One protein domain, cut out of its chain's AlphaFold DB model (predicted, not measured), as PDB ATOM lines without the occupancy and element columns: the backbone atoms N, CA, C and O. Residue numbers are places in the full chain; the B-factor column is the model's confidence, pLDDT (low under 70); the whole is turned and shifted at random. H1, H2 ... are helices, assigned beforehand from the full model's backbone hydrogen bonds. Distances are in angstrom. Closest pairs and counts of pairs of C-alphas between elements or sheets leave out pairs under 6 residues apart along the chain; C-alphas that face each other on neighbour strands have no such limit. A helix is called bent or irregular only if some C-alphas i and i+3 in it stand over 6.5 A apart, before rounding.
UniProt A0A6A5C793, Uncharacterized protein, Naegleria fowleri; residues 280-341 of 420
ATOM      1  N   ILE A 280     -52.392  21.675   6.321       50.09
ATOM      2  CA  ILE A 280     -51.557  22.878   6.370       50.09
ATOM      3  C   ILE A 280     -52.111  23.868   7.399       50.09
ATOM      4  O   ILE A 280     -51.365  24.345   8.245       50.09
ATOM      5  N   ARG A 281     -53.419  24.156   7.403       51.50
ATOM      6  CA  ARG A 281     -54.033  25.013   8.439       51.50
ATOM      7  C   ARG A 281     -53.802  24.467   9.848       51.50
ATOM      8  O   ARG A 281     -53.526  25.243  10.762       51.50
ATOM      9  N   LEU A 282     -53.890  23.150  10.010       51.97
ATOM     10  CA  LEU A 282     -53.630  22.472  11.272       51.97
ATOM     11  C   LEU A 282     -52.150  22.570  11.669       51.97
ATOM     12  O   LEU A 282     -51.862  22.913  12.810       51.97
ATOM     13  N   PHE A 283     -51.220  22.384  10.731       50.44
ATOM     14  CA  PHE A 283     -49.784  22.570  10.951       50.44
ATOM     15  C   PHE A 283     -49.457  23.974  11.466       50.44
ATOM     16  O   PHE A 283     -48.726  24.133  12.439       50.44
ATOM     17  N   ILE A 284     -50.062  25.006  10.878       49.88
ATOM     18  CA  ILE A 284     -49.883  26.403  11.301       49.88
ATOM     19  C   ILE A 284     -50.415  26.618  12.714       49.88
ATOM     20  O   ILE A 284     -49.797  27.325  13.507       49.88
ATOM     21  N   LYS A 285     -51.552  25.995  13.030       51.66
ATOM     22  CA  LYS A 285     -52.192  26.101  14.339       51.66
ATOM     23  C   LYS A 285     -51.429  25.344  15.433       51.66
ATOM     24  O   LYS A 285     -51.428  25.805  16.567       51.66
ATOM     25  N   ILE A 286     -50.809  24.208  15.106       50.16
ATOM     26  CA  ILE A 286     -50.094  23.351  16.065       50.16
ATOM     27  C   ILE A 286     -48.628  23.780  16.224       50.16
ATOM     28  O   ILE A 286     -48.128  23.844  17.341       50.16
ATOM     29  N   PHE A 287     -47.942  24.102  15.128       48.72
ATOM     30  CA  PHE A 287     -46.489  24.321  15.111       48.72
ATOM     31  C   PHE A 287     -46.089  25.742  14.700       48.72
ATOM     32  O   PHE A 287     -44.949  26.155  14.903       48.72
ATOM     33  N   GLY A 288     -47.001  26.493  14.082       50.09
ATOM     34  CA  GLY A 288     -46.644  27.684  13.320       50.09
ATOM     35  C   GLY A 288     -46.519  28.977  14.111       50.09
ATOM     36  O   GLY A 288     -45.956  29.931  13.577       50.09
ATOM     37  N   SER A 289     -47.063  29.100  15.321       51.50
ATOM     38  CA  SER A 289     -46.958  30.360  16.066       51.50
ATOM     39  C   SER A 289     -47.496  30.242  17.482       51.50
ATOM     40  O   SER A 289     -48.596  29.737  17.688       51.50
ATOM     41  N   SER A 290     -46.777  30.808  18.456       61.47
ATOM     42  CA  SER A 290     -47.432  31.263  19.683       61.47
ATOM     43  C   SER A 290     -48.661  32.083  19.283       61.47
ATOM     44  O   SER A 290     -48.615  32.837  18.310       61.47
ATOM     45  N   GLU A 291     -49.773  31.937  19.995       68.88
ATOM     46  CA  GLU A 291     -51.036  32.633  19.703       68.88
ATOM     47  C   GLU A 291     -50.836  34.149  19.463       68.88
ATOM     48  O   GLU A 291     -51.488  34.765  18.614       68.88
ATOM     49  N   LEU A 292     -49.817  34.713  20.123       65.81
ATOM     50  CA  LEU A 292     -49.306  36.065  19.937       65.81
ATOM     51  C   LEU A 292     -48.924  36.387  18.478       65.81
ATOM     52  O   LEU A 292     -49.310  37.433  17.966       65.81
ATOM     53  N   ASN A 293     -48.198  35.513  17.784       77.06
ATOM     54  CA  ASN A 293     -47.738  35.757  16.415       77.06
ATOM     55  C   ASN A 293     -48.875  35.643  15.385       77.06
ATOM     56  O   ASN A 293     -48.891  36.395  14.410       77.06
ATOM     57  N   VAL A 294     -49.861  34.763  15.612       83.81
ATOM     58  CA  VAL A 294     -51.078  34.714  14.776       83.81
ATOM     59  C   VAL A 294     -51.868  36.009  14.918       83.81
ATOM     60  O   VAL A 294     -52.350  36.548  13.920       83.81
ATOM     61  N   LYS A 295     -51.996  36.525  16.146       88.25
ATOM     62  CA  LYS A 295     -52.662  37.803  16.409       88.25
ATOM     63  C   LYS A 295     -51.954  38.957  15.695       88.25
ATOM     64  O   LYS A 295     -52.608  39.664  14.936       88.25
ATOM     65  N   HIS A 296     -50.629  39.065  15.825       87.62
ATOM     66  CA  HIS A 296     -49.844  40.078  15.109       87.62
ATOM     67  C   HIS A 296     -50.021  39.980  13.587       87.62
ATOM     68  O   HIS A 296     -50.221  40.995  12.929       87.62
ATOM     69  N   ALA A 297     -50.020  38.769  13.020       89.81
ATOM     70  CA  ALA A 297     -50.244  38.583  11.588       89.81
ATOM     71  C   ALA A 297     -51.648  39.018  11.135       89.81
ATOM     72  O   ALA A 297     -51.805  39.567  10.045       89.81
ATOM     73  N   ARG A 298     -52.681  38.820  11.963       90.94
ATOM     74  CA  ARG A 298     -54.042  39.309  11.676       90.94
ATOM     75  C   ARG A 298     -54.146  40.831  11.751       90.94
ATOM     76  O   ARG A 298     -54.928  41.416  11.007       90.94
ATOM     77  N   GLU A 299     -53.374  41.442  12.642       94.06
ATOM     78  CA  GLU A 299     -53.335  42.889  12.870       94.06
ATOM     79  C   GLU A 299     -52.413  43.629  11.888       94.06
ATOM     80  O   GLU A 299     -52.413  44.858  11.866       94.06
ATOM     81  N   CYS A 300     -51.669  42.918  11.032       94.56
ATOM     82  CA  CYS A 300     -50.891  43.548   9.970       94.56
ATOM     83  C   CYS A 300     -51.782  44.359   9.026       94.56
ATOM     84  O   CYS A 300     -52.754  43.854   8.453       94.56
ATOM     85  N   THR A 301     -51.396  45.615   8.815       96.25
ATOM     86  CA  THR A 301     -52.110  46.554   7.941       96.25
ATOM     87  C   THR A 301     -51.276  47.008   6.749       96.25
ATOM     88  O   THR A 301     -51.859  47.429   5.751       96.25
ATOM     89  N   THR A 302     -49.945  46.875   6.801       97.69
ATOM     90  CA  THR A 302     -49.048  47.295   5.714       97.69
ATOM     91  C   THR A 302     -48.387  46.119   4.998       97.69
ATOM     92  O   THR A 302     -48.300  45.001   5.515       97.69
ATOM     93  N   VAL A 303     -47.913  46.379   3.778       97.75
ATOM     94  CA  VAL A 303     -47.221  45.385   2.948       97.75
ATOM     95  C   VAL A 303     -45.867  45.026   3.557       97.75
ATOM     96  O   VAL A 303     -45.513  43.853   3.611       97.75
ATOM     97  N   GLU A 304     -45.142  46.004   4.092       98.06
ATOM     98  CA  GLU A 304     -43.819  45.829   4.697       98.06
ATOM     99  C   GLU A 304     -43.884  44.920   5.927       98.06
ATOM    100  O   GLU A 304     -43.085  43.993   6.051       98.06
ATOM    101  N   GLN A 305     -44.872  45.131   6.807       96.69
ATOM    102  CA  GLN A 305     -45.097  44.272   7.974       96.69
ATOM    103  C   GLN A 305     -45.409  42.834   7.551       96.69
ATOM    104  O   GLN A 305     -44.835  41.883   8.082       96.69
ATOM    105  N   ALA A 306     -46.291  42.669   6.562       97.31
ATOM    106  CA  ALA A 306     -46.657  41.356   6.051       97.31
ATOM    107  C   ALA A 306     -45.455  40.622   5.436       97.31
ATOM    108  O   ALA A 306     -45.264  39.438   5.703       97.31
ATOM    109  N   LEU A 307     -44.612  41.320   4.668       97.25
ATOM    110  CA  LEU A 307     -43.386  40.759   4.096       97.25
ATOM    111  C   LEU A 307     -42.386  40.340   5.182       97.25
ATOM    112  O   LEU A 307     -41.809  39.259   5.077       97.25
ATOM    113  N   GLN A 308     -42.219  41.137   6.243       96.06
ATOM    114  CA  GLN A 308     -41.363  40.785   7.385       96.06
ATOM    115  C   GLN A 308     -41.872  39.569   8.168       96.06
ATOM    116  O   GLN A 308     -41.073  38.813   8.719       96.06
ATOM    117  N   LEU A 309     -43.188  39.373   8.259       93.69
ATOM    118  CA  LEU A 309     -43.744  38.165   8.867       93.69
ATOM    119  C   LEU A 309     -43.551  36.952   7.960       93.69
ATOM    120  O   LEU A 309     -43.073  35.916   8.418       93.69
ATOM    121  N   ILE A 310     -43.878  37.085   6.676       94.75
ATOM    122  CA  ILE A 310     -43.774  36.003   5.689       94.75
ATOM    123  C   ILE A 310     -42.332  35.525   5.527       94.75
ATOM    124  O   ILE A 310     -42.120  34.324   5.392       94.75
ATOM    125  N   SER A 311     -41.342  36.418   5.603       93.88
ATOM    126  CA  SER A 311     -39.929  36.029   5.554       93.88
ATOM    127  C   SER A 311     -39.493  35.180   6.752       93.88
ATOM    128  O   SER A 311     -38.579  34.373   6.620       93.88
ATOM    129  N   LYS A 312     -40.150  35.328   7.911       92.75
ATOM    130  CA  LYS A 312     -39.923  34.466   9.082       92.75
ATOM    131  C   LYS A 312     -40.644  33.131   8.944       92.75
ATOM    132  O   LYS A 312     -40.115  32.104   9.356       92.75
ATOM    133  N   ASN A 313     -41.872  33.152   8.430       91.12
ATOM    134  CA  ASN A 313     -42.652  31.952   8.161       91.12
ATOM    135  C   ASN A 313     -43.722  32.232   7.080       91.12
ATOM    136  O   ASN A 313     -44.678  32.971   7.351       91.12
ATOM    137  N   PRO A 314     -43.643  31.596   5.893       92.69
ATOM    138  CA  PRO A 314     -44.601  31.776   4.797       92.69
ATOM    139  C   PRO A 314     -46.055  31.550   5.189       92.69
ATOM    140  O   PRO A 314     -46.974  32.160   4.639       92.69
ATOM    141  N   PHE A 315     -46.281  30.691   6.178       91.06
ATOM    142  CA  PHE A 315     -47.609  30.329   6.628       91.06
ATOM    143  C   PHE A 315     -48.396  31.475   7.270       91.06
ATOM    144  O   PHE A 315     -49.632  31.426   7.256       91.06
ATOM    145  N   TYR A 316     -47.736  32.537   7.748       93.75
ATOM    146  CA  TYR A 316     -48.436  33.736   8.221       93.75
ATOM    147  C   TYR A 316     -49.306  34.370   7.133       93.75
ATOM    148  O   TYR A 316     -50.332  34.972   7.450       93.75
ATOM    149  N   TYR A 317     -48.992  34.148   5.852       95.00
ATOM    150  CA  TYR A 317     -49.851  34.569   4.750       95.00
ATOM    151  C   TYR A 317     -51.294  34.071   4.902       95.00
ATOM    152  O   TYR A 317     -52.234  34.809   4.619       95.00
ATOM    153  N   THR A 318     -51.502  32.847   5.404       94.06
ATOM    154  CA  THR A 318     -52.842  32.245   5.533       94.06
ATOM    155  C   THR A 318     -53.754  32.980   6.511       94.06
ATOM    156  O   THR A 318     -54.979  32.878   6.389       94.06
ATOM    157  N   VAL A 319     -53.194  33.768   7.432       94.69
ATOM    158  CA  VAL A 319     -53.938  34.525   8.450       94.69
ATOM    159  C   VAL A 319     -53.958  36.033   8.197       94.69
ATOM    160  O   VAL A 319     -54.692  36.733   8.890       94.69
ATOM    161  N   LEU A 320     -53.244  36.524   7.175       95.44
ATOM    162  CA  LEU A 320     -53.340  37.919   6.746       95.44
ATOM    163  C   LEU A 320     -54.773  38.279   6.331       95.44
ATOM    164  O   LEU A 320     -55.562  37.434   5.873       95.44
ATOM    165  N   ASN A 321     -55.089  39.568   6.441       96.19
ATOM    166  CA  ASN A 321     -56.332  40.114   5.916       96.19
ATOM    167  C   ASN A 321     -56.424  39.925   4.382       96.19
ATOM    168  O   ASN A 321     -55.441  39.689   3.673       96.19
ATOM    169  N   LYS A 322     -57.644  40.003   3.845       96.31
ATOM    170  CA  LYS A 322     -57.916  39.698   2.433       96.31
ATOM    171  C   LYS A 322     -57.288  40.704   1.459       96.31
ATOM    172  O   LYS A 322     -56.944  40.314   0.346       96.31
ATOM    173  N   SER A 323     -57.150  41.975   1.846       96.75
ATOM    174  CA  SER A 323     -56.530  43.004   0.998       96.75
ATOM    175  C   SER A 323     -55.033  42.752   0.820       96.75
ATOM    176  O   SER A 323     -54.555  42.759  -0.311       96.75
ATOM    177  N   LEU A 324     -54.312  42.430   1.898       97.69
ATOM    178  CA  LEU A 324     -52.893  42.069   1.854       97.69
ATOM    179  C   LEU A 324     -52.667  40.744   1.128       97.69
ATOM    180  O   LEU A 324     -51.755  40.646   0.314       97.69
ATOM    181  N   LYS A 325     -53.533  39.742   1.330       97.00
ATOM    182  CA  LYS A 325     -53.447  38.482   0.571       97.00
ATOM    183  C   LYS A 325     -53.482  38.697  -0.935       97.00
ATOM    184  O   LYS A 325     -52.832  37.955  -1.655       97.00
ATOM    185  N   ARG A 326     -54.206  39.707  -1.411       97.38
ATOM    186  CA  ARG A 326     -54.328  40.051  -2.836       97.38
ATOM    187  C   ARG A 326     -53.251  41.012  -3.329       97.38
ATOM    188  O   ARG A 326     -53.296  41.431  -4.482       97.38
ATOM    189  N   ASN A 327     -52.300  41.383  -2.480       98.31
ATOM    190  CA  ASN A 327     -51.204  42.242  -2.881       98.31
ATOM    191  C   ASN A 327     -50.188  41.455  -3.723       98.31
ATOM    192  O   ASN A 327     -49.685  40.411  -3.305       98.31
ATOM    193  N   VAL A 328     -49.872  41.976  -4.908       97.62
ATOM    194  CA  VAL A 328     -48.966  41.338  -5.878       97.62
ATOM    195  C   VAL A 328     -47.554  41.164  -5.317       97.62
ATOM    196  O   VAL A 328     -46.940  40.127  -5.535       97.62
ATOM    197  N   GLN A 329     -47.032  42.141  -4.573       97.81
ATOM    198  CA  GLN A 329     -45.680  42.075  -4.011       97.81
ATOM    199  C   GLN A 329     -45.562  40.962  -2.964       97.81
ATOM    200  O   GLN A 329     -44.570  40.236  -2.937       97.81
ATOM    201  N   ILE A 330     -46.605  40.787  -2.147       97.69
ATOM    202  CA  ILE A 330     -46.697  39.686  -1.182       97.69
ATOM    203  C   ILE A 330     -46.815  38.339  -1.901       97.69
ATOM    204  O   ILE A 330     -46.176  37.370  -1.507       97.69
ATOM    205  N   ALA A 331     -47.609  38.264  -2.970       97.56
ATOM    206  CA  ALA A 331     -47.719  37.040  -3.754       97.56
ATOM    207  C   ALA A 331     -46.367  36.630  -4.354       97.56
ATOM    208  O   ALA A 331     -45.974  35.475  -4.223       97.56
ATOM    209  N   LYS A 332     -45.624  37.583  -4.933       97.00
ATOM    210  CA  LYS A 332     -44.294  37.330  -5.505       97.00
ATOM    211  C   LYS A 332     -43.298  36.802  -4.473       97.00
ATOM    212  O   LYS A 332     -42.582  35.853  -4.759       97.00
ATOM    213  N   SER A 333     -43.286  37.345  -3.254       96.50
ATOM    214  CA  SER A 333     -42.357  36.872  -2.213       96.50
ATOM    215  C   SER A 333     -42.642  35.444  -1.724       96.50
ATOM    216  O   SER A 333     -41.749  34.792  -1.176       96.50
ATOM    217  N   LEU A 334     -43.861  34.940  -1.943       94.88
ATOM    218  CA  LEU A 334     -44.255  33.570  -1.614       94.88
ATOM    219  C   LEU A 334     -43.932  32.557  -2.705       94.88
ATOM    220  O   LEU A 334     -43.852  31.373  -2.388       94.88
ATOM    221  N   LEU A 335     -43.756  32.979  -3.959       93.81
ATOM    222  CA  LEU A 335     -43.565  32.059  -5.083       93.81
ATOM    223  C   LEU A 335     -42.389  31.093  -4.896       93.81
ATOM    224  O   LEU A 335     -42.615  29.890  -5.055       93.81
ATOM    225  N   PRO A 336     -41.194  31.549  -4.467       90.38
ATOM    226  CA  PRO A 336     -40.055  30.649  -4.285       90.38
ATOM    227  C   PRO A 336     -40.227  29.689  -3.103       90.38
ATOM    228  O   PRO A 336     -39.539  28.680  -3.018       90.38
ATOM    229  N   GLN A 337     -41.115  30.021  -2.160       88.94
ATOM    230  CA  GLN A 337     -41.221  29.327  -0.879       88.94
ATOM    231  C   GLN A 337     -42.403  28.360  -0.851       88.94
ATOM    232  O   GLN A 337     -42.262  27.215  -0.430       88.94
ATOM    233  N   ASN A 338     -43.591  28.828  -1.246       90.19
ATOM    234  CA  ASN A 338     -44.819  28.049  -1.190       90.19
ATOM    235  C   ASN A 338     -45.959  28.682  -2.017       90.19
ATOM    236  O   ASN A 338     -46.869  29.321  -1.477       90.19
ATOM    237  N   ALA A 339     -45.964  28.444  -3.331       92.69
ATOM    238  CA  ALA A 339     -47.038  28.893  -4.225       92.69
ATOM    239  C   ALA A 339     -48.432  28.332  -3.852       92.69
ATOM    240  O   ALA A 339     -49.459  28.912  -4.223       92.69
ATOM    241  N   LEU A 340     -48.501  27.246  -3.067       92.50
ATOM    242  CA  LEU A 340     -49.765  26.661  -2.599       92.50
ATOM    243  C   LEU A 340     -50.551  27.625  -1.717       92.50
ATOM    244  O   LEU A 340     -51.784  27.568  -1.693       92.50
ATOM    245  N   LEU A 341     -49.857  28.512  -1.003       94.31
ATOM    246  CA  LEU A 341     -50.484  29.419  -0.050       94.31
ATOM    247  C   LEU A 341     -51.243  30.556  -0.723       94.31
ATOM    248  O   LEU A 341     -52.135  31.098  -0.082       94.31
TER     249      LEU A 341
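This is residues 280 to 341 of the 420 residues of an uncharacterized protein of Naegleria fowleri (UniProt A0A6A5C793). Short helices cluster round little H4 in the middle: H3 and H6 pack partly side by side, H2 crosses H4, and H1 sits loosely at one end. The 62 printed residues, all helix in class, have six named helices, H1 to H6, and no named strand. The whole is compact, radius of gyration of the C-alphas 10.6 A, spanning 28 by 22 by 18 A.

H6, residues 328 to 341, is irregular: C-alphas 337 and 340 are 9.1 A apart. With residues 329 to 334 alone it touches H3, residues 303 to 312, at a shallow tilt of 25 degrees, the same way; the closest C-alphas, of Leu 307 and Ile 330, are 6.3 A apart. The hub, H4, residues 314 to 319, touches H6 about perpendicular at 73 degrees, closest C-alphas Pro 314 and Leu 334, 6.7 A. H4 also touches H3 and H2, residues 291 to 299. H1, residues 280 to 287, and H5, residues 322 to 325, touch no helix. O i to N i+4 pairs are within hydrogen-bond range throughout H1 and H2, in 5 of 6 in H3, 5 of 10 in H6 and 0 of 2 in H4, where 3 of 3 i+3 pairs are; H5 is too short.

H1 begins at C-alpha 280 (-51.557, 22.878, 6.370); H6, 13.4 A long, ends at C-alpha 341 (-50.484, 29.419, -0.050).

The printed part has no cut; pLDDT is under 70 at residues 280 to 292.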